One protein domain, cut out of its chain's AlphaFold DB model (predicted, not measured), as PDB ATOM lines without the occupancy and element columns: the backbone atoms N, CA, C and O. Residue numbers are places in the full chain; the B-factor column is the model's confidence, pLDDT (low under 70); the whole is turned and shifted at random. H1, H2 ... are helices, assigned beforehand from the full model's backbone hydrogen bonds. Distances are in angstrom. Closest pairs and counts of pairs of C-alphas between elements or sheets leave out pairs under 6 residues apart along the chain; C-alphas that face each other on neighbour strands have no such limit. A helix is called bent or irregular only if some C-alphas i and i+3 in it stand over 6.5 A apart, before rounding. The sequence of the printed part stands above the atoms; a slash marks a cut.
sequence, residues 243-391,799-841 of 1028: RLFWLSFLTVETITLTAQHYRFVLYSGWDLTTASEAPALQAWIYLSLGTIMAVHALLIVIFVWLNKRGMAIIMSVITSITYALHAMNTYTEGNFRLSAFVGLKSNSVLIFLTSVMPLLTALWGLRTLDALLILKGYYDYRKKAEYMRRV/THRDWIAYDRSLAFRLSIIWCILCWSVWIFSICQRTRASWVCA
ATOM      1  N   ARG A 243      95.085  27.255 -19.924       63.19
ATOM      2  CA  ARG A 243      96.387  27.925 -19.684       63.19
ATOM      3  C   ARG A 243      96.519  28.663 -18.349       63.19
ATOM      4  O   ARG A 243      97.639  28.747 -17.860       63.19
ATOM      5  N   LEU A 244      95.425  29.190 -17.792       69.25
ATOM      6  CA  LEU A 244      95.421  30.057 -16.593       69.25
ATOM      7  C   LEU A 244      94.529  29.520 -15.456       69.25
ATOM      8  O   LEU A 244      94.125  30.262 -14.563       69.25
ATOM      9  N   PHE A 245      94.208  28.223 -15.495       82.88
ATOM     10  CA  PHE A 245      93.292  27.585 -14.545       82.88
ATOM     11  C   PHE A 245      93.692  27.815 -13.083       82.88
ATOM     12  O   PHE A 245      92.817  28.066 -12.259       82.88
ATOM     13  N   TRP A 246      94.981  27.702 -12.734       84.75
ATOM     14  CA  TRP A 246      95.385  27.779 -11.328       84.75
ATOM     15  C   TRP A 246      95.330  29.202 -10.780       84.75
ATOM     16  O   TRP A 246      94.995  29.371  -9.610       84.75
ATOM     17  N   LEU A 247      95.594  30.211 -11.611       81.06
ATOM     18  CA  LEU A 247      95.376  31.612 -11.261       81.06
ATOM     19  C   LEU A 247      93.884  31.934 -11.107       81.06
ATOM     20  O   LEU A 247      93.506  32.468 -10.070       81.06
ATOM     21  N   SER A 248      93.027  31.547 -12.062       79.88
ATOM     22  CA  SER A 248      91.572  31.769 -11.961       79.88
ATOM     23  C   SER A 248      90.957  31.081 -10.738       79.88
ATOM     24  O   SER A 248      90.204  31.708  -9.997       79.88
ATOM     25  N   PHE A 249      91.326  29.820 -10.486       85.19
ATOM     26  CA  PHE A 249      90.941  29.077  -9.285       85.19
ATOM     27  C   PHE A 249      91.378  29.812  -8.011       85.19
ATOM     28  O   PHE A 249      90.558  30.081  -7.136       85.19
ATOM     29  N   LEU A 250      92.655  30.204  -7.923       86.31
ATOM     30  CA  LEU A 250      93.176  30.884  -6.740       86.31
ATOM     31  C   LEU A 250      92.505  32.246  -6.504       86.31
ATOM     32  O   LEU A 250      92.266  32.585  -5.352       86.31
ATOM     33  N   THR A 251      92.150  33.000  -7.550       82.12
ATOM     34  CA  THR A 251      91.401  34.259  -7.405       82.12
ATOM     35  C   THR A 251      90.048  34.042  -6.723       82.12
ATOM     36  O   THR A 251      89.721  34.791  -5.802       82.12
ATOM     37  N   VAL A 252      89.290  33.007  -7.110       82.88
ATOM     38  CA  VAL A 252      88.015  32.663  -6.451       82.88
ATOM     39  C   VAL A 252      88.251  32.308  -4.980       82.88
ATOM     40  O   VAL A 252      87.598  32.873  -4.104       82.88
ATOM     41  N   GLU A 253      89.239  31.464  -4.678       89.12
ATOM     42  CA  GLU A 253      89.510  31.074  -3.289       89.12
ATOM     43  C   GLU A 253      90.066  32.213  -2.421       89.12
ATOM     44  O   GLU A 253      89.772  32.276  -1.225       89.12
ATOM     45  N   THR A 254      90.825  33.152  -2.993       85.38
ATOM     46  CA  THR A 254      91.262  34.372  -2.299       85.38
ATOM     47  C   THR A 254      90.070  35.269  -1.962       85.38
ATOM     48  O   THR A 254      90.019  35.792  -0.848       85.38
ATOM     49  N   ILE A 255      89.085  35.415  -2.858       83.19
ATOM     50  CA  ILE A 255      87.841  36.154  -2.574       83.19
ATOM     51  C   ILE A 255      87.060  35.459  -1.448       83.19
ATOM     52  O   ILE A 255      86.742  36.103  -0.445       83.19
ATOM     53  N   THR A 256      86.835  34.143  -1.553       85.69
ATOM     54  CA  THR A 256      86.156  33.338  -0.522       85.69
ATOM     55  C   THR A 256      86.851  33.461   0.833       85.69
ATOM     56  O   THR A 256      86.208  33.793   1.828       85.69
ATOM     57  N   LEU A 257      88.170  33.261   0.904       90.25
ATOM     58  CA  LEU A 257      88.907  33.362   2.164       90.25
ATOM     59  C   LEU A 257      88.946  34.793   2.711       90.25
ATOM     60  O   LEU A 257      88.887  34.951   3.926       90.25
ATOM     61  N   THR A 258      88.997  35.833   1.875       86.00
ATOM     62  CA  THR A 258      88.924  37.234   2.342       86.00
ATOM     63  C   THR A 258      87.555  37.536   2.963       86.00
ATOM     64  O   THR A 258      87.484  38.098   4.056       86.00
ATOM     65  N   ALA A 259      86.470  37.071   2.337       85.06
ATOM     66  CA  ALA A 259      85.114  37.155   2.879       85.06
ATOM     67  C   ALA A 259      84.978  36.459   4.249       85.06
ATOM     68  O   ALA A 259      84.334  36.994   5.154       85.06
ATOM     69  N   GLN A 260      85.619  35.300   4.440       91.00
ATOM     70  CA  GLN A 260      85.597  34.608   5.734       91.00
ATOM     71  C   GLN A 260      86.552  35.223   6.772       91.00
ATOM     72  O   GLN A 260      86.229  35.186   7.956       91.00
ATOM     73  N   HIS A 261      87.657  35.876   6.375       89.50
ATOM     74  CA  HIS A 261      88.471  36.682   7.304       89.50
ATOM     75  C   HIS A 261      87.675  37.847   7.894       89.50
ATOM     76  O   HIS A 261      87.766  38.076   9.097       89.50
ATOM     77  N   TYR A 262      86.859  38.538   7.089       87.12
ATOM     78  CA  TYR A 262      85.966  39.578   7.605       87.12
ATOM     79  C   TYR A 262      85.022  39.022   8.685       87.12
ATOM     80  O   TYR A 262      84.981  39.548   9.796       87.12
ATOM     81  N   ARG A 263      84.329  37.905   8.400       88.06
ATOM     82  CA  ARG A 263      83.460  37.232   9.385       88.06
ATOM     83  C   ARG A 263      84.225  36.773  10.626       88.06
ATOM     84  O   ARG A 263      83.725  36.946  11.727       88.06
ATOM     85  N   PHE A 264      85.431  36.228  10.474       90.75
ATOM     86  CA  PHE A 264      86.265  35.791  11.595       90.75
ATOM     87  C   PHE A 264      86.642  36.950  12.528       90.75
ATOM     88  O   PHE A 264      86.487  36.820  13.741       90.75
ATOM     89  N   VAL A 265      87.084  38.087  11.979       87.19
ATOM     90  CA  VAL A 265      87.448  39.268  12.779       87.19
ATOM     91  C   VAL A 265      86.213  39.863  13.465       87.19
ATOM     92  O   VAL A 265      86.253  40.079  14.677       87.19
ATOM     93  N   LEU A 266      85.091  39.984  12.744       84.94
ATOM     94  CA  LEU A 266      83.809  40.439  13.292       84.94
ATOM     95  C   LEU A 266      83.300  39.533  14.425       84.94
ATOM     96  O   LEU A 266      82.955  40.015  15.499       84.94
ATOM     97  N   TYR A 267      83.314  38.212  14.231       86.75
ATOM     98  CA  TYR A 267      82.921  37.241  15.259       86.75
ATOM     99  C   TYR A 267      83.887  37.233  16.457       86.75
ATOM    100  O   TYR A 267      83.493  36.839  17.554       86.75
ATOM    101  N   SER A 268      85.124  37.707  16.267       85.12
ATOM    102  CA  SER A 268      86.089  37.994  17.335       85.12
ATOM    103  C   SER A 268      85.942  39.395  17.955       85.12
ATOM    104  O   SER A 268      86.851  39.841  18.647       85.12
ATOM    105  N   GLY A 269      84.820  40.087  17.735       84.38
ATOM    106  CA  GLY A 269      84.455  41.319  18.443       84.38
ATOM    107  C   GLY A 269      85.014  42.623  17.879       84.38
ATOM    108  O   GLY A 269      85.060  43.612  18.606       84.38
ATOM    109  N   TRP A 270      85.448  42.649  16.616       84.06
ATOM    110  CA  TRP A 270      85.930  43.874  15.972       84.06
ATOM    111  C   TRP A 270      85.311  44.057  14.586       84.06
ATOM    112  O   TRP A 270      85.531  43.235  13.695       84.06
ATOM    113  N   ASP A 271      84.570  45.144  14.371       82.00
ATOM    114  CA  ASP A 271      84.018  45.461  13.054       82.00
ATOM    115  C   ASP A 271      85.023  46.301  12.245       82.00
ATOM    116  O   ASP A 271      85.400  47.421  12.594       82.00
ATOM    117  N   LEU A 272      85.488  45.725  11.134       81.31
ATOM    118  CA  LEU A 272      86.450  46.352  10.224       81.31
ATOM    119  C   LEU A 272      85.841  47.475   9.364       81.31
ATOM    120  O   LEU A 272      86.597  48.203   8.724       81.31
ATOM    121  N   THR A 273      84.512  47.616   9.315       79.69
ATOM    122  CA  THR A 273      83.818  48.666   8.549       79.69
ATOM    123  C   THR A 273      83.660  49.963   9.338       79.69
ATOM    124  O   THR A 273      83.856  51.036   8.772       79.69
ATOM    125  N   THR A 274      83.370  49.875  10.638       76.31
ATOM    126  CA  THR A 274      83.302  51.019  11.569       76.31
ATOM    127  C   THR A 274      84.635  51.302  12.266       76.31
ATOM    128  O   THR A 274      84.802  52.373  12.842       76.31
ATOM    129  N   ALA A 275      85.575  50.348  12.227       79.38
ATOM    130  CA  ALA A 275      86.804  50.341  13.024       79.38
ATOM    131  C   ALA A 275      86.544  50.442  14.543       79.38
ATOM    132  O   ALA A 275      87.310  51.076  15.271       79.38
ATOM    133  N   SER A 276      85.466  49.802  15.011       78.81
ATOM    134  CA  SER A 276      85.048  49.764  16.416       78.81
ATOM    135  C   SER A 276      85.024  48.340  16.975       78.81
ATOM    136  O   SER A 276      84.955  47.355  16.236       78.81
ATOM    137  N   GLU A 277      84.990  48.229  18.304       80.62
ATOM    138  CA  GLU A 277      84.564  46.988  18.956       80.62
ATOM    139  C   GLU A 277      83.102  46.660  18.593       80.62
ATOM    140  O   GLU A 277      82.311  47.545  18.253       80.62
ATOM    141  N   ALA A 278      82.760  45.376  18.666       82.81
ATOM    142  CA  ALA A 278      81.424  44.828  18.446       82.81
ATOM    143  C   ALA A 278      81.188  43.623  19.384       82.81
ATOM    144  O   ALA A 278      82.165  43.017  19.832       82.81
ATOM    145  N   PRO A 279      79.935  43.220  19.676       81.94
ATOM    146  CA  PRO A 279      79.644  42.044  20.497       81.94
ATOM    147  C   PRO A 279      80.291  40.767  19.949       81.94
ATOM    148  O   PRO A 279      79.853  40.188  18.954       81.94
ATOM    149  N   ALA A 280      81.351  40.317  20.618       84.56
ATOM    150  CA  ALA A 280      82.053  39.092  20.269       84.56
ATOM    151  C   ALA A 280      81.153  37.860  20.471       84.56
ATOM    152  O   ALA A 280      80.393  37.757  21.439       84.56
ATOM    153  N   LEU A 281      81.270  36.886  19.569       84.12
ATOM    154  CA  LEU A 281      80.541  35.622  19.663       84.12
ATOM    155  C   LEU A 281      81.250  34.625  20.587       84.12
ATOM    156  O   LEU A 281      82.436  34.756  20.904       84.12
ATOM    157  N   GLN A 282      80.513  33.594  21.017       83.50
ATOM    158  CA  GLN A 282      81.055  32.547  21.885       83.50
ATOM    159  C   GLN A 282      82.310  31.910  21.267       83.50
ATOM    160  O   GLN A 282      82.357  31.596  20.079       83.50
ATOM    161  N   ALA A 283      83.339  31.674  22.081       82.75
ATOM    162  CA  ALA A 283      84.693  31.464  21.565       82.75
ATOM    163  C   ALA A 283      84.935  30.152  20.782       82.75
ATOM    164  O   ALA A 283      86.011  29.960  20.217       82.75
ATOM    165  N   TRP A 284      83.967  29.235  20.727       84.44
ATOM    166  CA  TRP A 284      83.999  28.077  19.824       84.44
ATOM    167  C   TRP A 284      83.518  28.420  18.401       84.44
ATOM    168  O   TRP A 284      83.954  27.780  17.444       84.44
ATOM    169  N   ILE A 285      82.695  29.463  18.231       87.44
ATOM    170  CA  ILE A 285      82.158  29.908  16.936       87.44
ATOM    171  C   ILE A 285      83.275  30.453  16.042       87.44
ATOM    172  O   ILE A 285      83.482  29.946  14.938       87.44
ATOM    173  N   TYR A 286      84.043  31.443  16.512       87.56
ATOM    174  CA  TYR A 286      85.117  32.011  15.692       87.56
ATOM    175  C   TYR A 286      86.327  31.072  15.578       87.56
ATOM    176  O   TYR A 286      86.915  30.989  14.502       87.56
ATOM    177  N   LEU A 287      86.668  30.282  16.611       89.00
ATOM    178  CA  LEU A 287      87.746  29.289  16.474       89.00
ATOM    179  C   LEU A 287      87.406  28.168  15.483       89.00
ATOM    180  O   LEU A 287      88.303  27.740  14.754       89.00
ATOM    181  N   SER A 288      86.152  27.706  15.405       91.62
ATOM    182  CA  SER A 288      85.755  26.727  14.380       91.62
ATOM    183  C   SER A 288      85.835  27.330  12.974       91.62
ATOM    184  O   SER A 288      86.441  26.709  12.102       91.62
ATOM    185  N   LEU A 289      85.370  28.572  12.771       92.50
ATOM    186  CA  LEU A 289      85.531  29.291  11.498       92.50
ATOM    187  C   LEU A 289      87.010  29.426  11.097       92.50
ATOM    188  O   LEU A 289      87.389  29.050   9.989       92.50
ATOM    189  N   GLY A 290      87.862  29.880  12.019       93.44
ATOM    190  CA  GLY A 290      89.303  30.004  11.791       93.44
ATOM    191  C   GLY A 290      89.988  28.661  11.512       93.44
ATOM    192  O   GLY A 290      90.897  28.598  10.690       93.44
ATOM    193  N   THR A 291      89.508  27.569  12.117       92.94
ATOM    194  CA  THR A 291      90.003  26.210  11.834       92.94
ATOM    195  C   THR A 291      89.627  25.776  10.416       92.94
ATOM    196  O   THR A 291      90.482  25.277   9.686       92.94
ATOM    197  N   ILE A 292      88.383  26.024   9.982       95.12
ATOM    198  CA  ILE A 292      87.939  25.764   8.602       95.12
ATOM    199  C   ILE A 292      88.791  26.577   7.612       95.12
ATOM    200  O   ILE A 292      89.245  26.028   6.612       95.12
ATOM    201  N   MET A 293      89.089  27.846   7.912       95.12
ATOM    202  CA  MET A 293      89.955  28.700   7.084       95.12
ATOM    203  C   MET A 293      91.408  28.204   7.017       95.12
ATOM    204  O   MET A 293      91.983  28.149   5.929       95.12
ATOM    205  N   ALA A 294      91.998  27.805   8.147       94.19
ATOM    206  CA  ALA A 294      93.360  27.272   8.210       94.19
ATOM    207  C   ALA A 294      93.496  25.942   7.442       94.19
ATOM    208  O   ALA A 294      94.467  25.745   6.703       94.19
ATOM    209  N   VAL A 295      92.498  25.058   7.555       94.62
ATOM    210  CA  VAL A 295      92.403  23.819   6.766       94.62
ATOM    211  C   VAL A 295      92.192  24.135   5.284       94.62
ATOM    212  O   VAL A 295      92.897  23.577   4.446       94.62
ATOM    213  N   HIS A 296      91.292  25.058   4.939       95.19
ATOM    214  CA  HIS A 296      91.025  25.432   3.550       95.19
ATOM    215  C   HIS A 296      92.284  25.963   2.851       95.19
ATOM    216  O   HIS A 296      92.642  25.485   1.776       95.19
ATOM    217  N   ALA A 297      93.010  26.885   3.489       95.12
ATOM    218  CA  ALA A 297      94.234  27.443   2.925       95.12
ATOM    219  C   ALA A 297      95.331  26.378   2.711       95.12
ATOM    220  O   ALA A 297      96.027  26.405   1.695       95.12
ATOM    221  N   LEU A 298      95.430  25.391   3.609       94.94
ATOM    222  CA  LEU A 298      96.319  24.237   3.448       94.94
ATOM    223  C   LEU A 298      95.879  23.324   2.286       94.94
ATOM    224  O   LEU A 298      96.717  22.885   1.495       94.94
ATOM    225  N   LEU A 299      94.576  23.064   2.139       94.50
ATOM    226  CA  LEU A 299      94.033  22.255   1.041       94.50
ATOM    227  C   LEU A 299      94.294  22.896  -0.330       94.50
ATOM    228  O   LEU A 299      94.652  22.178  -1.263       94.50
ATOM    229  N   ILE A 300      94.203  24.226  -0.457       93.75
ATOM    230  CA  ILE A 300      94.563  24.947  -1.692       93.75
ATOM    231  C   ILE A 300      96.019  24.646  -2.080       93.75
ATOM    232  O   ILE A 300      96.271  24.212  -3.207       93.75
ATOM    233  N   VAL A 301      96.972  24.790  -1.147       94.69
ATOM    234  CA  VAL A 301      98.395  24.472  -1.388       94.69
ATOM    235  C   VAL A 301      98.564  23.016  -1.837       94.69
ATOM    236  O   VAL A 301      99.266  22.747  -2.816       94.69
ATOM    237  N   ILE A 302      97.887  22.075  -1.167       93.38
ATOM    238  CA  ILE A 302      97.939  20.643  -1.490       93.38
ATOM    239  C   ILE A 302      97.388  20.361  -2.895       93.38
ATOM    240  O   ILE A 302      98.025  19.631  -3.653       93.38
ATOM    241  N   PHE A 303      96.249  20.934  -3.295       92.62
ATOM    242  CA  PHE A 303      95.652  20.638  -4.603       92.62
ATOM    243  C   PHE A 303      96.372  21.317  -5.777       92.62
ATOM    244  O   PHE A 303      96.533  20.680  -6.824       92.62
ATOM    245  N   VAL A 304      96.906  22.532  -5.592       89.62
ATOM    246  CA  VAL A 304      97.811  23.182  -6.563       89.62
ATOM    247  C   VAL A 304      99.112  22.374  -6.716       89.62
ATOM    248  O   VAL A 304      99.613  22.174  -7.832       89.62
ATOM    249  N   TRP A 305      99.641  21.827  -5.613       91.56
ATOM    250  CA  TRP A 305     100.799  20.931  -5.638       91.56
ATOM    251  C   TRP A 305     100.494  19.604  -6.351       91.56
ATOM    252  O   TRP A 305     101.230  19.232  -7.266       91.56
ATOM    253  N   LEU A 306      99.382  18.933  -6.027       90.56
ATOM    254  CA  LEU A 306      98.934  17.691  -6.678       90.56
ATOM    255  C   LEU A 306      98.571  17.868  -8.164       90.56
ATOM    256  O   LEU A 306      98.521  16.880  -8.897       90.56
ATOM    257  N   ASN A 307      98.310  19.099  -8.615       86.44
ATOM    258  CA  ASN A 307      97.944  19.453  -9.992       86.44
ATOM    259  C   ASN A 307      96.665  18.760 -10.523       86.44
ATOM    260  O   ASN A 307      96.459  18.656 -11.733       86.44
ATOM    261  N   LYS A 308      95.781  18.279  -9.636       85.94
ATOM    262  CA  LYS A 308      94.538  17.578 -10.007       85.94
ATOM    263  C   LYS A 308      93.355  18.549 -10.061       85.94
ATOM    264  O   LYS A 308      92.595  18.641  -9.102       85.94
ATOM    265  N   ARG A 309      93.182  19.234 -11.201       85.25
ATOM    266  CA  ARG A 309      92.155  20.280 -11.425       85.25
ATOM    267  C   ARG A 309      90.751  19.908 -10.920       85.25
ATOM    268  O   ARG A 309      90.186  20.642 -10.122       85.25
ATOM    269  N   GLY A 310      90.228  18.737 -11.296       83.00
ATOM    270  CA  GLY A 310      88.901  18.284 -10.845       83.00
ATOM    271  C   GLY A 310      88.782  18.089  -9.327       83.00
ATOM    272  O   GLY A 310      87.744  18.398  -8.755       83.00
ATOM    273  N   MET A 311      89.853  17.661  -8.646       86.94
ATOM    274  CA  MET A 311      89.844  17.531  -7.180       86.94
ATOM    275  C   MET A 311      89.901  18.896  -6.483       86.94
ATOM    276  O   MET A 311      89.350  19.036  -5.398       86.94
ATOM    277  N   ALA A 312      90.518  19.906  -7.108       88.50
ATOM    278  CA  ALA A 312      90.506  21.279  -6.604       88.50
ATOM    279  C   ALA A 312      89.089  21.886  -6.641       88.50
ATOM    280  O   ALA A 312      88.667  22.498  -5.666       88.50
ATOM    281  N   ILE A 313      88.327  21.633  -7.715       86.81
ATOM    282  CA  ILE A 313      86.915  22.048  -7.834       86.81
ATOM    283  C   ILE A 313      86.046  21.332  -6.790       86.81
ATOM    284  O   ILE A 313      85.278  21.978  -6.084       86.81
ATOM    285  N   ILE A 314      86.204  20.013  -6.625       88.81
ATOM    286  CA  ILE A 314      85.480  19.250  -5.591       88.81
ATOM    287  C   ILE A 314      85.806  19.779  -4.182       88.81
ATOM    288  O   ILE A 314      84.906  19.928  -3.360       88.81
ATOM    289  N   MET A 315      87.072  20.114  -3.909       92.88
ATOM    290  CA  MET A 315      87.484  20.722  -2.640       92.88
ATOM    291  C   MET A 315      86.811  22.083  -2.418       92.88
ATOM    292  O   MET A 315      86.226  22.276  -1.356       92.88
ATOM    293  N   SER A 316      86.815  22.961  -3.428       89.94
ATOM    294  CA  SER A 316      86.144  24.271  -3.405       89.94
ATOM    295  C   SER A 316      84.659  24.163  -3.056       89.94
ATOM    296  O   SER A 316      84.166  24.880  -2.187       89.94
ATOM    297  N   VAL A 317      83.945  23.211  -3.671       89.94
ATOM    298  CA  VAL A 317      82.532  22.936  -3.367       89.94
ATOM    299  C   VAL A 317      82.361  22.491  -1.911       89.94
ATOM    300  O   VAL A 317      81.505  23.022  -1.207       89.94
ATOM    301  N   ILE A 318      83.189  21.559  -1.428       91.81
ATOM    302  CA  ILE A 318      83.107  21.042  -0.053       91.81
ATOM    303  C   ILE A 318      83.396  22.141   0.980       91.81
ATOM    304  O   ILE A 318      82.654  22.270   1.956       91.81
ATOM    305  N   THR A 319      84.434  22.963   0.791       93.19
ATOM    306  CA  THR A 319      84.762  24.051   1.729       93.19
ATOM    307  C   THR A 319      83.721  25.164   1.678       93.19
ATOM    308  O   THR A 319      83.287  25.632   2.729       93.19
ATOM    309  N   SER A 320      83.225  25.508   0.487       90.69
ATOM    310  CA  SER A 320      82.117  26.449   0.288       90.69
ATOM    311  C   SER A 320      80.835  26.008   1.019       90.69
ATOM    312  O   SER A 320      80.270  26.784   1.792       90.69
ATOM    313  N   ILE A 321      80.435  24.733   0.896       88.81
ATOM    314  CA  ILE A 321      79.327  24.144   1.674       88.81
ATOM    315  C   ILE A 321      79.631  24.180   3.181       88.81
ATOM    316  O   ILE A 321      78.753  24.506   3.977       88.81
ATOM    317  N   THR A 322      80.873  23.910   3.591       91.69
ATOM    318  CA  THR A 322      81.277  23.938   5.008       91.69
ATOM    319  C   THR A 322      81.128  25.337   5.625       91.69
ATOM    320  O   THR A 322      80.675  25.448   6.763       91.69
ATOM    321  N   TYR A 323      81.420  26.418   4.889       91.88
ATOM    322  CA  TYR A 323      81.173  27.789   5.365       91.88
ATOM    323  C   TYR A 323      79.680  28.134   5.470       91.88
ATOM    324  O   TYR A 323      79.293  28.856   6.392       91.88
ATOM    325  N   ALA A 324      78.839  27.609   4.570       87.00
ATOM    326  CA  ALA A 324      77.385  27.773   4.643       87.00
ATOM    327  C   ALA A 324      76.776  26.985   5.824       87.00
ATOM    328  O   ALA A 324      75.941  27.515   6.557       87.00
ATOM    329  N   LEU A 325      77.246  25.755   6.066       84.88
ATOM    330  CA  LEU A 325      76.890  24.953   7.244       84.88
ATOM    331  C   LEU A 325      77.316  25.639   8.548       84.88
ATOM    332  O   LEU A 325      76.523  25.710   9.486       84.88
ATOM    333  N   HIS A 326      78.531  26.201   8.597       88.94
ATOM    334  CA  HIS A 326      79.001  26.985   9.744       88.94
ATOM    335  C   HIS A 326      78.112  28.211   9.990       88.94
ATOM    336  O   HIS A 326      77.660  28.410  11.114       88.94
ATOM    337  N   ALA A 327      77.779  28.971   8.938       84.25
ATOM    338  CA  ALA A 327      76.871  30.114   9.031       84.25
ATOM    339  C   ALA A 327      75.494  29.728   9.597       84.25
ATOM    340  O   ALA A 327      75.036  30.345  10.559       84.25
ATOM    341  N   MET A 328      74.856  28.677   9.074       78.19
ATOM    342  CA  MET A 328      73.585  28.197   9.630       78.19
ATOM    343  C   MET A 328      73.721  27.789  11.097       78.19
ATOM    344  O   MET A 328      72.914  28.217  11.913       78.19
ATOM    345  N   ASN A 329      74.768  27.043  11.457       78.94
ATOM    346  CA  ASN A 329      74.984  26.615  12.837       78.94
ATOM    347  C   ASN A 329      75.165  27.799  13.808       78.94
ATOM    348  O   ASN A 329      74.767  27.688  14.967       78.94
ATOM    349  N   THR A 330      75.713  28.933  13.347       76.00
ATOM    350  CA  THR A 330      75.749  30.174  14.142       76.00
ATOM    351  C   THR A 330      74.384  30.841  14.297       76.00
ATOM    352  O   THR A 330      74.116  31.381  15.360       76.00
ATOM    353  N   TYR A 331      73.503  30.760  13.294       68.62
ATOM    354  CA  TYR A 331      72.155  31.347  13.349       68.62
ATOM    355  C   TYR A 331      71.104  30.474  14.048       68.62
ATOM    356  O   TYR A 331      70.018  30.963  14.348       68.62
ATOM    357  N   THR A 332      71.379  29.187  14.280       64.38
ATOM    358  CA  THR A 332      70.404  28.253  14.873       64.38
ATOM    359  C   THR A 332      70.818  27.672  16.224       64.38
ATOM    360  O   THR A 332      70.142  26.767  16.706       64.38
ATOM    361  N   GLU A 333      71.935  28.113  16.810       60.59
ATOM    362  CA  GLU A 333      72.458  27.606  18.097       60.59
ATOM    363  C   GLU A 333      72.549  26.061  18.157       60.59
ATOM    364  O   GLU A 333      72.245  25.425  19.162       60.59
ATOM    365  N   GLY A 334      72.922  25.432  17.035       56.84
ATOM    366  CA  GLY A 334      72.956  23.969  16.868       56.84
ATOM    367  C   GLY A 334      71.637  23.308  16.432       56.84
ATOM    368  O   GLY A 334      71.666  22.216  15.867       56.84
ATOM    369  N   ASN A 335      70.482  23.965  16.584       57.84
ATOM    370  CA  ASN A 335      69.172  23.448  16.158       57.84
ATOM    371  C   ASN A 335      68.938  23.620  14.646       57.84
ATOM    372  O   ASN A 335      68.148  24.465  14.224       57.84
ATOM    373  N   PHE A 336      69.634  22.830  13.822       59.34
ATOM    374  CA  PHE A 336      69.603  22.929  12.357       59.34
ATOM    375  C   PHE A 336      68.172  22.995  11.784       59.34
ATOM    376  O   PHE A 336      67.396  22.043  11.874       59.34
ATOM    377  N   ARG A 337      67.830  24.119  11.142       61.84
ATOM    378  CA  ARG A 337      66.538  24.353  10.477       61.84
ATOM    379  C   ARG A 337      66.776  24.862   9.062       61.84
ATOM    380  O   ARG A 337      67.355  25.927   8.886       61.84
ATOM    381  N   LEU A 338      66.267  24.150   8.055       59.12
ATOM    382  CA  LEU A 338      66.446  24.528   6.645       59.12
ATOM    383  C   LEU A 338      65.828  25.902   6.311       59.12
ATOM    384  O   LEU A 338      66.328  26.616   5.445       59.12
ATOM    385  N   SER A 339      64.794  26.318   7.051       54.81
ATOM    386  CA  SER A 339      64.207  27.661   6.958       54.81
ATOM    387  C   SER A 339      65.180  28.791   7.326       54.81
ATOM    388  O   SER A 339      64.949  29.925   6.910       54.81
ATOM    389  N   ALA A 340      66.293  28.510   8.015       57.91
ATOM    390  CA  ALA A 340      67.334  29.498   8.292       57.91
ATOM    391  C   ALA A 340      68.003  30.037   7.014       57.91
ATOM    392  O   ALA A 340      68.403  31.195   7.010       57.91
ATOM    393  N   PHE A 341      68.045  29.274   5.908       53.53
ATOM    394  CA  PHE A 341      68.497  29.792   4.605       53.53
ATOM    395  C   PHE A 341      67.629  30.961   4.111       53.53
ATOM    396  O   PHE A 341      68.152  31.946   3.595       53.53
ATOM    397  N   VAL A 342      66.307  30.863   4.290       48.41
ATOM    398  CA  VAL A 342      65.346  31.934   3.962       48.41
ATOM    399  C   VAL A 342      65.381  33.034   5.035       48.41
ATOM    400  O   VAL A 342      65.169  34.207   4.744       48.41
ATOM    401  N   GLY A 343      65.701  32.657   6.274       42.66
ATOM    402  CA  GLY A 343      65.809  33.524   7.446       42.66
ATOM    403  C   GLY A 343      67.099  34.343   7.574       42.66
ATOM    404  O   GLY A 343      67.285  34.957   8.622       42.66
ATOM    405  N   LEU A 344      67.974  34.406   6.557       53.22
ATOM    406  CA  LEU A 344      69.211  35.214   6.559       53.22
ATOM    407  C   LEU A 344      68.949  36.737   6.471       53.22
ATOM    408  O   LEU A 344      69.535  37.456   5.663       53.22
ATOM    409  N   LYS A 345      68.077  37.265   7.334       48.81
ATOM    410  CA  LYS A 345      67.767  38.692   7.468       48.81
ATOM    411  C   LYS A 345      68.868  39.403   8.266       48.81
ATOM    412  O   LYS A 345      68.682  39.748   9.430       48.81
ATOM    413  N   SER A 346      70.023  39.626   7.640       54.25
ATOM    414  CA  SER A 346      71.061  40.481   8.225       54.25
ATOM    415  C   SER A 346      70.823  41.954   7.890       54.25
ATOM    416  O   SER A 346      70.617  42.302   6.729       54.25
ATOM    417  N   ASN A 347      70.933  42.828   8.896       51.34
ATOM    418  CA  ASN A 347      70.924  44.282   8.702       51.34
ATOM    419  C   ASN A 347      72.167  44.772   7.924       51.34
ATOM    420  O   ASN A 347      72.143  45.864   7.362       51.34
ATOM    421  N   SER A 348      73.242  43.971   7.858       65.75
ATOM    422  CA  SER A 348      74.436  44.272   7.064       65.75
ATOM    423  C   SER A 348      74.484  43.418   5.801       65.75
ATOM    424  O   SER A 348      74.634  42.193   5.850       65.75
ATOM    425  N   VAL A 349      74.453  44.089   4.648       68.31
ATOM    426  CA  VAL A 349      74.634  43.466   3.326       68.31
ATOM    427  C   VAL A 349      75.962  42.700   3.252       68.31
ATOM    428  O   VAL A 349      76.025  41.650   2.620       68.31
ATOM    429  N   LEU A 350      77.014  43.156   3.943       69.88
ATOM    430  CA  LEU A 350      78.305  42.466   3.959       69.88
ATOM    431  C   LEU A 350      78.249  41.147   4.750       69.88
ATOM    432  O   LEU A 350      78.787  40.141   4.291       69.88
ATOM    433  N   ILE A 351      77.549  41.102   5.888       70.69
ATOM    434  CA  ILE A 351      77.346  39.859   6.659       70.69
ATOM    435  C   ILE A 351      76.469  38.872   5.870       70.69
ATOM    436  O   ILE A 351      76.774  37.678   5.822       70.69
ATOM    437  N   PHE A 352      75.429  39.366   5.189       75.50
ATOM    438  CA  PHE A 352      74.607  38.564   4.278       75.50
ATOM    439  C   PHE A 352      75.449  37.952   3.148       75.50
ATOM    440  O   PHE A 352      75.504  36.733   3.006       75.50
ATOM    441  N   LEU A 353      76.175  38.778   2.387       73.62
ATOM    442  CA  LEU A 353      77.000  38.325   1.263       73.62
ATOM    443  C   LEU A 353      78.088  37.345   1.701       73.62
ATOM    444  O   LEU A 353      78.255  36.306   1.072       73.62
ATOM    445  N   THR A 354      78.798  37.622   2.794       79.69
ATOM    446  CA  THR A 354      79.854  36.725   3.297       79.69
ATOM    447  C   THR A 354      79.313  35.396   3.853       79.69
ATOM    448  O   THR A 354      80.088  34.448   3.997       79.69
ATOM    449  N   SER A 355      78.000  35.291   4.095       78.50
ATOM    450  CA  SER A 355      77.306  34.049   4.480       78.50
ATOM    451  C   SER A 355      76.663  33.316   3.289       78.50
ATOM    452  O   SER A 355      76.658  32.088   3.268       78.50
ATOM    453  N   VAL A 356      76.154  34.043   2.286       79.00
ATOM    454  CA  VAL A 356      75.442  33.486   1.113       79.00
ATOM    455  C   VAL A 356      76.369  33.178  -0.065       79.00
ATOM    456  O   VAL A 356      76.149  32.190  -0.763       79.00
ATOM    457  N   MET A 357      77.427  33.964  -0.288       80.44
ATOM    458  CA  MET A 357      78.366  33.736  -1.398       80.44
ATOM    459  C   MET A 357      78.981  32.326  -1.405       80.44
ATOM    460  O   MET A 357      79.022  31.747  -2.486       80.44
ATOM    461  N   PRO A 358      79.351  31.706  -0.262       84.38
ATOM    462  CA  PRO A 358      79.775  30.304  -0.243       84.38
ATOM    463  C   PRO A 358      78.714  29.317  -0.762       84.38
ATOM    464  O   PRO A 358      79.050  28.314  -1.382       84.38
ATOM    465  N   LEU A 359      77.417  29.579  -0.576       84.00
ATOM    466  CA  LEU A 359      76.383  28.721  -1.164       84.00
ATOM    467  C   LEU A 359      76.351  28.866  -2.696       84.00
ATOM    468  O   LEU A 359      76.229  27.876  -3.413       84.00
ATOM    469  N   LEU A 360      76.512  30.093  -3.200       81.31
ATOM    470  CA  LEU A 360      76.528  30.380  -4.637       81.31
ATOM    471  C   LEU A 360      77.781  29.811  -5.326       81.31
ATOM    472  O   LEU A 360      77.656  29.197  -6.386       81.31
ATOM    473  N   THR A 361      78.968  29.921  -4.714       82.62
ATOM    474  CA  THR A 361      80.200  29.303  -5.244       82.62
ATOM    475  C   THR A 361      80.122  27.779  -5.238       82.62
ATOM    476  O   THR A 361      80.570  27.151  -6.197       82.62
ATOM    477  N   ALA A 362      79.495  27.167  -4.225       85.62
ATOM    478  CA  ALA A 362      79.242  25.727  -4.209       85.62
ATOM    479  C   ALA A 362      78.323  25.280  -5.360       85.62
ATOM    480  O   ALA A 362      78.648  24.327  -6.065       85.62
ATOM    481  N   LEU A 363      77.204  25.979  -5.588       83.06
ATOM    482  CA  LEU A 363      76.267  25.673  -6.677       83.06
ATOM    483  C   LEU A 363      76.914  25.841  -8.063       83.06
ATOM    484  O   LEU A 363      76.747  24.984  -8.933       83.06
ATOM    485  N   TRP A 364      77.706  26.897  -8.261       79.75
ATOM    486  CA  TRP A 364      78.459  27.103  -9.502       79.75
ATOM    487  C   TRP A 364      79.553  26.042  -9.706       79.75
ATOM    488  O   TRP A 364      79.705  25.500 -10.804       79.75
ATOM    489  N   GLY A 365      80.271  25.673  -8.641       79.56
ATOM    490  CA  GLY A 365      81.267  24.602  -8.664       79.56
ATOM    491  C   GLY A 365      80.663  23.231  -8.989       79.56
ATOM    492  O   GLY A 365      81.274  22.462  -9.729       79.56
ATOM    493  N   LEU A 366      79.438  22.948  -8.526       83.81
ATOM    494  CA  LEU A 366      78.679  21.747  -8.895       83.81
ATOM    495  C   LEU A 366      78.291  21.740 -10.382       83.81
ATOM    496  O   LEU A 366      78.546  20.746 -11.059       83.81
ATOM    497  N   ARG A 367      77.762  22.849 -10.924       79.25
ATOM    498  CA  ARG A 367      77.470  22.978 -12.368       79.25
ATOM    499  C   ARG A 367      78.732  22.819 -13.227       79.25
ATOM    500  O   ARG A 367      78.700  22.173 -14.270       79.25
ATOM    501  N   THR A 368      79.854  23.370 -12.767       78.19
ATOM    502  CA  THR A 368      81.159  23.245 -13.435       78.19
ATOM    503  C   THR A 368      81.676  21.803 -13.395       78.19
ATOM    504  O   THR A 368      82.222  21.305 -14.378       78.19
ATOM    505  N   LEU A 369      81.480  21.103 -12.274       80.81
ATOM    506  CA  LEU A 369      81.840  19.695 -12.126       80.81
ATOM    507  C   LEU A 369      81.012  18.792 -13.053       80.81
ATOM    508  O   LEU A 369      81.586  17.909 -13.687       80.81
ATOM    509  N   ASP A 370      79.706  19.033 -13.169       80.62
ATOM    510  CA  ASP A 370      78.811  18.286 -14.061       80.62
ATOM    511  C   ASP A 370      79.217  18.434 -15.537       80.62
ATOM    512  O   ASP A 370      79.497  17.439 -16.211       80.62
ATOM    513  N   ALA A 371      79.419  19.670 -16.010       77.38
ATOM    514  CA  ALA A 371      79.919  19.937 -17.361       77.38
ATOM    515  C   ALA A 371      81.257  19.219 -17.648       77.38
ATOM    516  O   ALA A 371      81.437  18.613 -18.708       77.38
ATOM    517  N   LEU A 372      82.186  19.206 -16.682       78.25
ATOM    518  CA  LEU A 372      83.460  18.486 -16.796       78.25
ATOM    519  C   LEU A 372      83.299  16.955 -16.803       78.25
ATOM    520  O   LEU A 372      84.086  16.267 -17.463       78.25
ATOM    521  N   LEU A 373      82.303  16.404 -16.105       79.81
ATOM    522  CA  LEU A 373      81.983  14.973 -16.134       79.81
ATOM    523  C   LEU A 373      81.357  14.567 -17.475       79.81
ATOM    524  O   LEU A 373      81.763  13.547 -18.038       79.81
ATOM    525  N   ILE A 374      80.466  15.391 -18.035       78.69
ATOM    526  CA  ILE A 374      79.882  15.207 -19.373       78.69
ATOM    527  C   ILE A 374      80.978  15.265 -20.451       78.69
ATOM    528  O   ILE A 374      81.098  14.346 -21.265       78.69
ATOM    529  N   LEU A 375      81.849  16.283 -20.413       76.44
ATOM    530  CA  LEU A 375      83.000  16.418 -21.318       76.44
ATOM    531  C   LEU A 375      83.952  15.215 -21.235       76.44
ATOM    532  O   LEU A 375      84.415  14.714 -22.265       76.44
ATOM    533  N   LYS A 376      84.221  14.711 -20.023       81.44
ATOM    534  CA  LYS A 376      85.006  13.486 -19.825       81.44
ATOM    535  C   LYS A 376      84.300  12.270 -20.437       81.44
ATOM    536  O   LYS A 376      84.945  11.504 -21.148       81.44
ATOM    537  N   GLY A 377      82.996  12.112 -20.204       84.06
ATOM    538  CA  GLY A 377      82.185  11.034 -20.776       84.06
ATOM    539  C   GLY A 377      82.231  11.021 -22.304       84.06
ATOM    540  O   GLY A 377      82.502   9.979 -22.901       84.06
ATOM    541  N   TYR A 378      82.083  12.188 -22.939       83.50
ATOM    542  CA  TYR A 378      82.228  12.343 -24.388       83.50
ATOM    543  C   TYR A 378      83.645  12.001 -24.880       83.50
ATOM    544  O   TYR A 378      83.798  11.309 -25.889       83.50
ATOM    545  N   TYR A 379      84.692  12.433 -24.169       80.81
ATOM    546  CA  TYR A 379      86.078  12.120 -24.529       80.81
ATOM    547  C   TYR A 379      86.386  10.618 -24.425       80.81
ATOM    548  O   TYR A 379      86.954  10.042 -25.355       80.81
ATOM    549  N   ASP A 380      85.980   9.963 -23.335       84.88
ATOM    550  CA  ASP A 380      86.177   8.524 -23.140       84.88
ATOM    551  C   ASP A 380      85.323   7.700 -24.129       84.88
ATOM    552  O   ASP A 380      85.827   6.728 -24.702       84.88
ATOM    553  N   TYR A 381      84.091   8.131 -24.438       87.75
ATOM    554  CA  TYR A 381      83.276   7.570 -25.525       87.75
ATOM    555  C   TYR A 381      83.980   7.698 -26.881       87.75
ATOM    556  O   TYR A 381      84.161   6.700 -27.579       87.75
ATOM    557  N   ARG A 382      84.445   8.900 -27.247       88.25
ATOM    558  CA  ARG A 382      85.141   9.146 -28.516       88.25
ATOM    559  C   ARG A 382      86.418   8.313 -28.621       88.25
ATOM    560  O   ARG A 382      86.676   7.727 -29.669       88.25
ATOM    561  N   LYS A 383      87.194   8.212 -27.542       86.38
ATOM    562  CA  LYS A 383      88.401   7.379 -27.465       86.38
ATOM    563  C   LYS A 383      88.074   5.891 -27.638       86.38
ATOM    564  O   LYS A 383      88.786   5.199 -28.366       86.38
ATOM    565  N   LYS A 384      86.980   5.404 -27.037       89.69
ATOM    566  CA  LYS A 384      86.467   4.038 -27.241       89.69
ATOM    567  C   LYS A 384      86.003   3.826 -28.687       89.69
ATOM    568  O   LYS A 384      86.343   2.807 -29.276       89.69
ATOM    569  N   ALA A 385      85.315   4.793 -29.292       87.06
ATOM    570  CA  ALA A 385      84.880   4.734 -30.687       87.06
ATOM    571  C   ALA A 385      86.062   4.740 -31.675       87.06
ATOM    572  O   ALA A 385      86.090   3.935 -32.602       87.06
ATOM    573  N   GLU A 386      87.077   5.587 -31.472       89.62
ATOM    574  CA  GLU A 386      88.299   5.587 -32.290       89.62
ATOM    575  C   GLU A 386      89.108   4.289 -32.125       89.62
ATOM    576  O   GLU A 386      89.657   3.789 -33.109       89.62
ATOM    577  N   TYR A 387      89.135   3.692 -30.928       89.44
ATOM    578  CA  TYR A 387      89.696   2.353 -30.711       89.44
ATOM    579  C   TYR A 387      88.907   1.270 -31.465       89.44
ATOM    580  O   TYR A 387      89.499   0.502 -32.221       89.44
ATOM    581  N   MET A 388      87.574   1.249 -31.343       86.69
ATOM    582  CA  MET A 388      86.717   0.284 -32.044       86.69
ATOM    583  C   MET A 388      86.848   0.397 -33.568       86.69
ATOM    584  O   MET A 388      86.992  -0.628 -34.228       86.69
ATOM    585  N   ARG A 389      86.913   1.616 -34.128       87.38
ATOM    586  CA  ARG A 389      87.187   1.823 -35.563       87.38
ATOM    587  C   ARG A 389      88.535   1.238 -35.982       87.38
ATOM    588  O   ARG A 389      88.598   0.602 -37.025       87.38
ATOM    589  N   ARG A 390      89.597   1.407 -35.180       86.94
ATOM    590  CA  ARG A 390      90.925   0.822 -35.467       86.94
ATOM    591  C   ARG A 390      90.904  -0.708 -35.430       86.94
ATOM    592  O   ARG A 390      91.536  -1.341 -36.271       86.94
ATOM    593  N   VAL A 391      90.158  -1.302 -34.496       85.44
ATOM    594  CA  VAL A 391      89.957  -2.761 -34.427       85.44
ATOM    595  C   VAL A 391      89.142  -3.261 -35.627       85.44
ATOM    596  O   VAL A 391      89.511  -4.261 -36.236       85.44
ATOM    597  N   THR A 799     105.858  29.003 -25.126       66.25
ATOM    598  CA  THR A 799     105.034  27.903 -25.639       66.25
ATOM    599  C   THR A 799     103.859  27.615 -24.699       66.25
ATOM    600  O   THR A 799     103.824  28.045 -23.543       66.25
ATOM    601  N   HIS A 800     102.889  26.828 -25.175       65.56
ATOM    602  CA  HIS A 800     101.732  26.385 -24.381       65.56
ATOM    603  C   HIS A 800     102.131  25.720 -23.049       65.56
ATOM    604  O   HIS A 800     101.493  25.944 -22.021       65.56
ATOM    605  N   ARG A 801     103.238  24.961 -23.050       66.31
ATOM    606  CA  ARG A 801     103.770  24.287 -21.855       66.31
ATOM    607  C   ARG A 801     104.383  25.263 -20.855       66.31
ATOM    608  O   ARG A 801     104.205  25.072 -19.654       66.31
ATOM    609  N   ASP A 802     105.062  26.300 -21.339       74.12
ATOM    610  CA  ASP A 802     105.734  27.286 -20.487       74.12
ATOM    611  C   ASP A 802     104.711  28.135 -19.724       74.12
ATOM    612  O   ASP A 802     104.890  28.402 -18.537       74.12
ATOM    613  N   TRP A 803     103.586  28.470 -20.370       72.00
ATOM    614  CA  TRP A 803     102.443  29.120 -19.721       72.00
ATOM    615  C   TRP A 803     101.835  28.272 -18.598       72.00
ATOM    616  O   TRP A 803     101.668  28.775 -17.492       72.00
ATOM    617  N   ILE A 804     101.574  26.981 -18.833       73.12
ATOM    618  CA  ILE A 804     101.021  26.077 -17.803       73.12
ATOM    619  C   ILE A 804     102.011  25.868 -16.643       73.12
ATOM    620  O   ILE A 804     101.607  25.766 -15.481       73.12
ATOM    621  N   ALA A 805     103.315  25.817 -16.934       78.88
ATOM    622  CA  ALA A 805     104.350  25.760 -15.908       78.88
ATOM    623  C   ALA A 805     104.404  27.055 -15.076       78.88
ATOM    624  O   ALA A 805     104.552  26.986 -13.854       78.88
ATOM    625  N   TYR A 806     104.245  28.219 -15.715       80.00
ATOM    626  CA  TYR A 806     104.216  29.523 -15.057       80.00
ATOM    627  C   TYR A 806     102.963  29.714 -14.186       80.00
ATOM    628  O   TYR A 806     103.117  30.002 -13.001       80.00
ATOM    629  N   ASP A 807     101.761  29.467 -14.726       81.12
ATOM    630  CA  ASP A 807     100.456  29.490 -14.032       81.12
ATOM    631  C   ASP A 807     100.524  28.726 -12.702       81.12
ATOM    632  O   ASP A 807     100.400  29.307 -11.621       81.12
ATOM    633  N   ARG A 808     100.874  27.435 -12.766       82.25
ATOM    634  CA  ARG A 808     101.024  26.585 -11.577       82.25
ATOM    635  C   ARG A 808     102.134  27.065 -10.637       82.25
ATOM    636  O   ARG A 808     101.973  26.991  -9.422       82.25
ATOM    637  N   SER A 809     103.269  27.536 -11.160       87.12
ATOM    638  CA  SER A 809     104.405  27.977 -10.336       87.12
ATOM    639  C   SER A 809     104.143  29.300  -9.605       87.12
ATOM    640  O   SER A 809     104.677  29.511  -8.512       87.12
ATOM    641  N   LEU A 810     103.333  30.186 -10.188       86.38
ATOM    642  CA  LEU A 810     102.888  31.425  -9.562       86.38
ATOM    643  C   LEU A 810     101.780  31.138  -8.543       86.38
ATOM    644  O   LEU A 810     101.935  31.494  -7.375       86.38
ATOM    645  N   ALA A 811     100.734  30.404  -8.938       84.62
ATOM    646  CA  ALA A 811      99.637  30.022  -8.050       84.62
ATOM    647  C   ALA A 811     100.123  29.234  -6.819       84.62
ATOM    648  O   ALA A 811      99.686  29.510  -5.705       84.62
ATOM    649  N   PHE A 812     101.093  28.321  -6.972       91.00
ATOM    650  CA  PHE A 812     101.678  27.597  -5.837       91.00
ATOM    651  C   PHE A 812     102.350  28.549  -4.836       91.00
ATOM    652  O   PHE A 812     102.078  28.479  -3.639       91.00
ATOM    653  N   ARG A 813     103.168  29.496  -5.316       90.19
ATOM    654  CA  ARG A 813     103.841  30.484  -4.455       90.19
ATOM    655  C   ARG A 813     102.854  31.415  -3.751       90.19
ATOM    656  O   ARG A 813     103.002  31.646  -2.554       90.19
ATOM    657  N   LEU A 814     101.831  31.889  -4.460       86.31
ATOM    658  CA  LEU A 814     100.763  32.709  -3.883       86.31
ATOM    659  C   LEU A 814      99.943  31.925  -2.842       86.31
ATOM    660  O   LEU A 814      99.687  32.448  -1.760       86.31
ATOM    661  N   SER A 815      99.617  30.653  -3.105       91.75
ATOM    662  CA  SER A 815      98.891  29.802  -2.148       91.75
ATOM    663  C   SER A 815      99.667  29.568  -0.846       91.75
ATOM    664  O   SER A 815      99.067  29.581   0.224       91.75
ATOM    665  N   ILE A 816     101.001  29.437  -0.903       93.00
ATOM    666  CA  ILE A 816     101.850  29.327   0.295       93.00
ATOM    667  C   ILE A 816     101.811  30.623   1.109       93.00
ATOM    668  O   ILE A 816     101.621  30.563   2.322       93.00
ATOM    669  N   ILE A 817     101.951  31.787   0.462       88.69
ATOM    670  CA  ILE A 817     101.862  33.093   1.139       88.69
ATOM    671  C   ILE A 817     100.502  33.231   1.837       88.69
ATOM    672  O   ILE A 817     100.445  33.572   3.017       88.69
ATOM    673  N   TRP A 818      99.415  32.898   1.139       87.19
ATOM    674  CA  TRP A 818      98.066  32.974   1.694       87.19
ATOM    675  C   TRP A 818      97.848  31.984   2.847       87.19
ATOM    676  O   TRP A 818      97.273  32.350   3.870       87.19
ATOM    677  N   CYS A 819      98.376  30.759   2.745       93.25
ATOM    678  CA  CYS A 819      98.343  29.776   3.828       93.25
ATOM    679  C   CYS A 819      99.092  30.262   5.078       93.25
ATOM    680  O   CYS A 819      98.576  30.105   6.182       93.25
ATOM    681  N   ILE A 820     100.260  30.894   4.918       92.00
ATOM    682  CA  ILE A 820     101.016  31.481   6.035       92.00
ATOM    683  C   ILE A 820     100.207  32.598   6.711       92.00
ATOM    684  O   ILE A 820     100.141  32.621   7.936       92.00
ATOM    685  N   LEU A 821      99.541  33.468   5.940       88.00
ATOM    686  CA  LEU A 821      98.689  34.538   6.478       88.00
ATOM    687  C   LEU A 821      97.468  33.991   7.242       88.00
ATOM    688  O   LEU A 821      97.215  34.406   8.374       88.00
ATOM    689  N   CYS A 822      96.751  33.016   6.671       89.44
ATOM    690  CA  CYS A 822      95.606  32.373   7.329       89.44
ATOM    691  C   CYS A 822      96.025  31.729   8.663       89.44
ATOM    692  O   CYS A 822      95.376  31.917   9.693       89.44
ATOM    693  N   TRP A 823      97.143  30.994   8.656       93.12
ATOM    694  CA  TRP A 823      97.669  30.340   9.853       93.12
ATOM    695  C   TRP A 823      98.214  31.337  10.877       93.12
ATOM    696  O   TRP A 823      98.009  31.119  12.067       93.12
ATOM    697  N   SER A 824      98.845  32.447  10.471       89.75
ATOM    698  CA  SER A 824      99.327  33.450  11.431       89.75
ATOM    699  C   SER A 824      98.180  34.148  12.161       89.75
ATOM    700  O   SER A 824      98.275  34.347  13.369       89.75
ATOM    701  N   VAL A 825      97.078  34.461  11.467       86.50
ATOM    702  CA  VAL A 825      95.866  35.042  12.079       86.50
ATOM    703  C   VAL A 825      95.204  34.053  13.046       86.50
ATOM    704  O   VAL A 825      94.851  34.422  14.168       86.50
ATOM    705  N   TRP A 826      95.083  32.782  12.653       89.44
ATOM    706  CA  TRP A 826      94.487  31.741  13.495       89.44
ATOM    707  C   TRP A 826      95.335  31.425  14.738       89.44
ATOM    708  O   TRP A 826      94.809  31.416  15.852       89.44
ATOM    709  N   ILE A 827      96.655  31.257  14.575       89.44
ATOM    710  CA  ILE A 827      97.600  31.072  15.688       89.44
ATOM    711  C   ILE A 827      97.576  32.288  16.617       89.44
ATOM    712  O   ILE A 827      97.507  32.108  17.829       89.44
ATOM    713  N   PHE A 828      97.575  33.514  16.083       87.69
ATOM    714  CA  PHE A 828      97.478  34.730  16.894       87.69
ATOM    715  C   PHE A 828      96.213  34.735  17.762       87.69
ATOM    716  O   PHE A 828      96.311  34.981  18.960       87.69
ATOM    717  N   SER A 829      95.049  34.386  17.204       85.12
ATOM    718  CA  SER A 829      93.795  34.313  17.966       85.12
ATOM    719  C   SER A 829      93.819  33.221  19.048       85.12
ATOM    720  O   SER A 829      93.371  33.457  20.173       85.12
ATOM    721  N   ILE A 830      94.420  32.055  18.765       87.38
ATOM    722  CA  ILE A 830      94.654  31.009  19.775       87.38
ATOM    723  C   ILE A 830      95.573  31.536  20.884       87.38
ATOM    724  O   ILE A 830      95.209  31.458  22.054       87.38
ATOM    725  N   CYS A 831      96.715  32.139  20.543       87.00
ATOM    726  CA  CYS A 831      97.650  32.709  21.512       87.00
ATOM    727  C   CYS A 831      97.018  33.826  22.357       87.00
ATOM    728  O   CYS A 831      97.231  33.849  23.569       87.00
ATOM    729  N   GLN A 832      96.214  34.716  21.764       84.00
ATOM    730  CA  GLN A 832      95.491  35.747  22.513       84.00
ATOM    731  C   GLN A 832      94.466  35.123  23.459       84.00
ATOM    732  O   GLN A 832      94.463  35.473  24.633       84.00
ATOM    733  N   ARG A 833      93.670  34.135  23.023       83.75
ATOM    734  CA  ARG A 833      92.740  33.414  23.911       83.75
ATOM    735  C   ARG A 833      93.472  32.691  25.051       83.75
ATOM    736  O   ARG A 833      93.009  32.730  26.189       83.75
ATOM    737  N   THR A 834      94.623  32.077  24.771       84.62
ATOM    738  CA  THR A 834      95.476  31.410  25.771       84.62
ATOM    739  C   THR A 834      96.150  32.392  26.730       84.62
ATOM    740  O   THR A 834      96.411  32.022  27.867       84.62
ATOM    741  N   ARG A 835      96.418  33.639  26.323       84.88
ATOM    742  CA  ARG A 835      96.859  34.724  27.216       84.88
ATOM    743  C   ARG A 835      95.694  35.257  28.056       84.88
ATOM    744  O   ARG A 835      95.835  35.458  29.262       84.88
ATOM    745  N   ALA A 836      94.545  35.461  27.423       83.06
ATOM    746  CA  ALA A 836      93.357  36.049  28.019       83.06
ATOM    747  C   ALA A 836      92.792  35.205  29.170       83.06
ATOM    748  O   ALA A 836      92.372  35.761  30.179       83.06
ATOM    749  N   SER A 837      92.870  33.871  29.096       80.00
ATOM    750  CA  SER A 837      92.436  32.992  30.194       80.00
ATOM    751  C   SER A 837      93.141  33.240  31.536       80.00
ATOM    752  O   SER A 837      92.595  32.850  32.562       80.00
ATOM    753  N   TRP A 838      94.311  33.891  31.537       82.75
ATOM    754  CA  TRP A 838      95.010  34.331  32.751       82.75
ATOM    755  C   TRP A 838      94.728  35.813  33.025       82.75
ATOM    756  O   TRP A 838      94.201  36.148  34.079       82.75
ATOM    757  N   VAL A 839      94.991  36.690  32.045       84.50
ATOM    758  CA  VAL A 839      94.881  38.157  32.202       84.50
ATOM    759  C   VAL A 839      93.468  38.610  32.584       84.50
ATOM    760  O   VAL A 839      93.313  39.526  33.382       84.50
ATOM    761  N   CYS A 840      92.417  37.980  32.049       85.56
ATOM    762  CA  CYS A 840      91.051  38.404  32.356       85.56
ATOM    763  C   CYS A 840      90.616  38.043  33.786       85.56
ATOM    764  O   CYS A 840      89.674  38.643  34.289       85.56
ATOM    765  N   ALA A 841      91.286  37.096  34.458       83.06
ATOM    766  CA  ALA A 841      90.933  36.690  35.821       83.06
ATOM    767  C   ALA A 841      91.164  37.800  36.866       83.06
ATOM    768  O   ALA A 841      90.550  37.766  37.929       83.06
TER     769      ALA A 841
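Overview. This is residues 243 to 391 and 799 to 841 of the 1028 residues of an uncharacterized protein of Vitrella brassicaformis (strain CCMP3155) (UniProt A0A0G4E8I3). Five long helices, H1, H2, H3, H5 and H6, form an up-and-down bundle, each running against the one before; residues 374 to 391 of H5 and 834 to 841 of H6 stick out at opposite ends. The 192 printed residues hold six named helices, H1 to H6, and no named strand: all helix. It is loose, radius of gyration of the C-alphas 20.4 A, spanning 80 by 39 by 26 A.

Along the chain. H1, residues 245 to 267, begins at C-alpha 245 (93.292, 27.585, -14.545). H2 is 283 to 306, H3 309 to 331, H4 338 to 341. H5, 349 to 391, spans 61.6 A and is only just irregular: C-alphas 355 and 358 are 6.51 A apart. H6, 800 to 841, spans 62.0 A, ending at (90.933, 36.690, 35.821).

Arrangement. H1 and H2 form a hairpin, closest C-alphas Tyr 267 and Tyr 286, 5.7 A. H2 touches H6, closest C-alphas Ala 297 and Cys 819, 4.8 A. H5 touches H3 with residues 355 to 369 alone, closest C-alphas Ala 362 and Val 317, 4.4 A. H4 only just touches H3, with 3 pairs of C-alphas within 8 A, the closest Met 328 and Ala 340, 6.5 A. Every O i to N i+4 pair is within hydrogen-bond range in H1 and H3; H2 has 19 of 20, H5 37 of 39, H6 35 of 38, and H4 is too short.

Size, cuts and confidence. Residues 392 to 798 are not printed; C-alphas 391 and 799 are 35.3 A apart. H1 to H2 is a long link. Residues 243 to 244, 331 to 350 and 799 to 801 have pLDDT under 70.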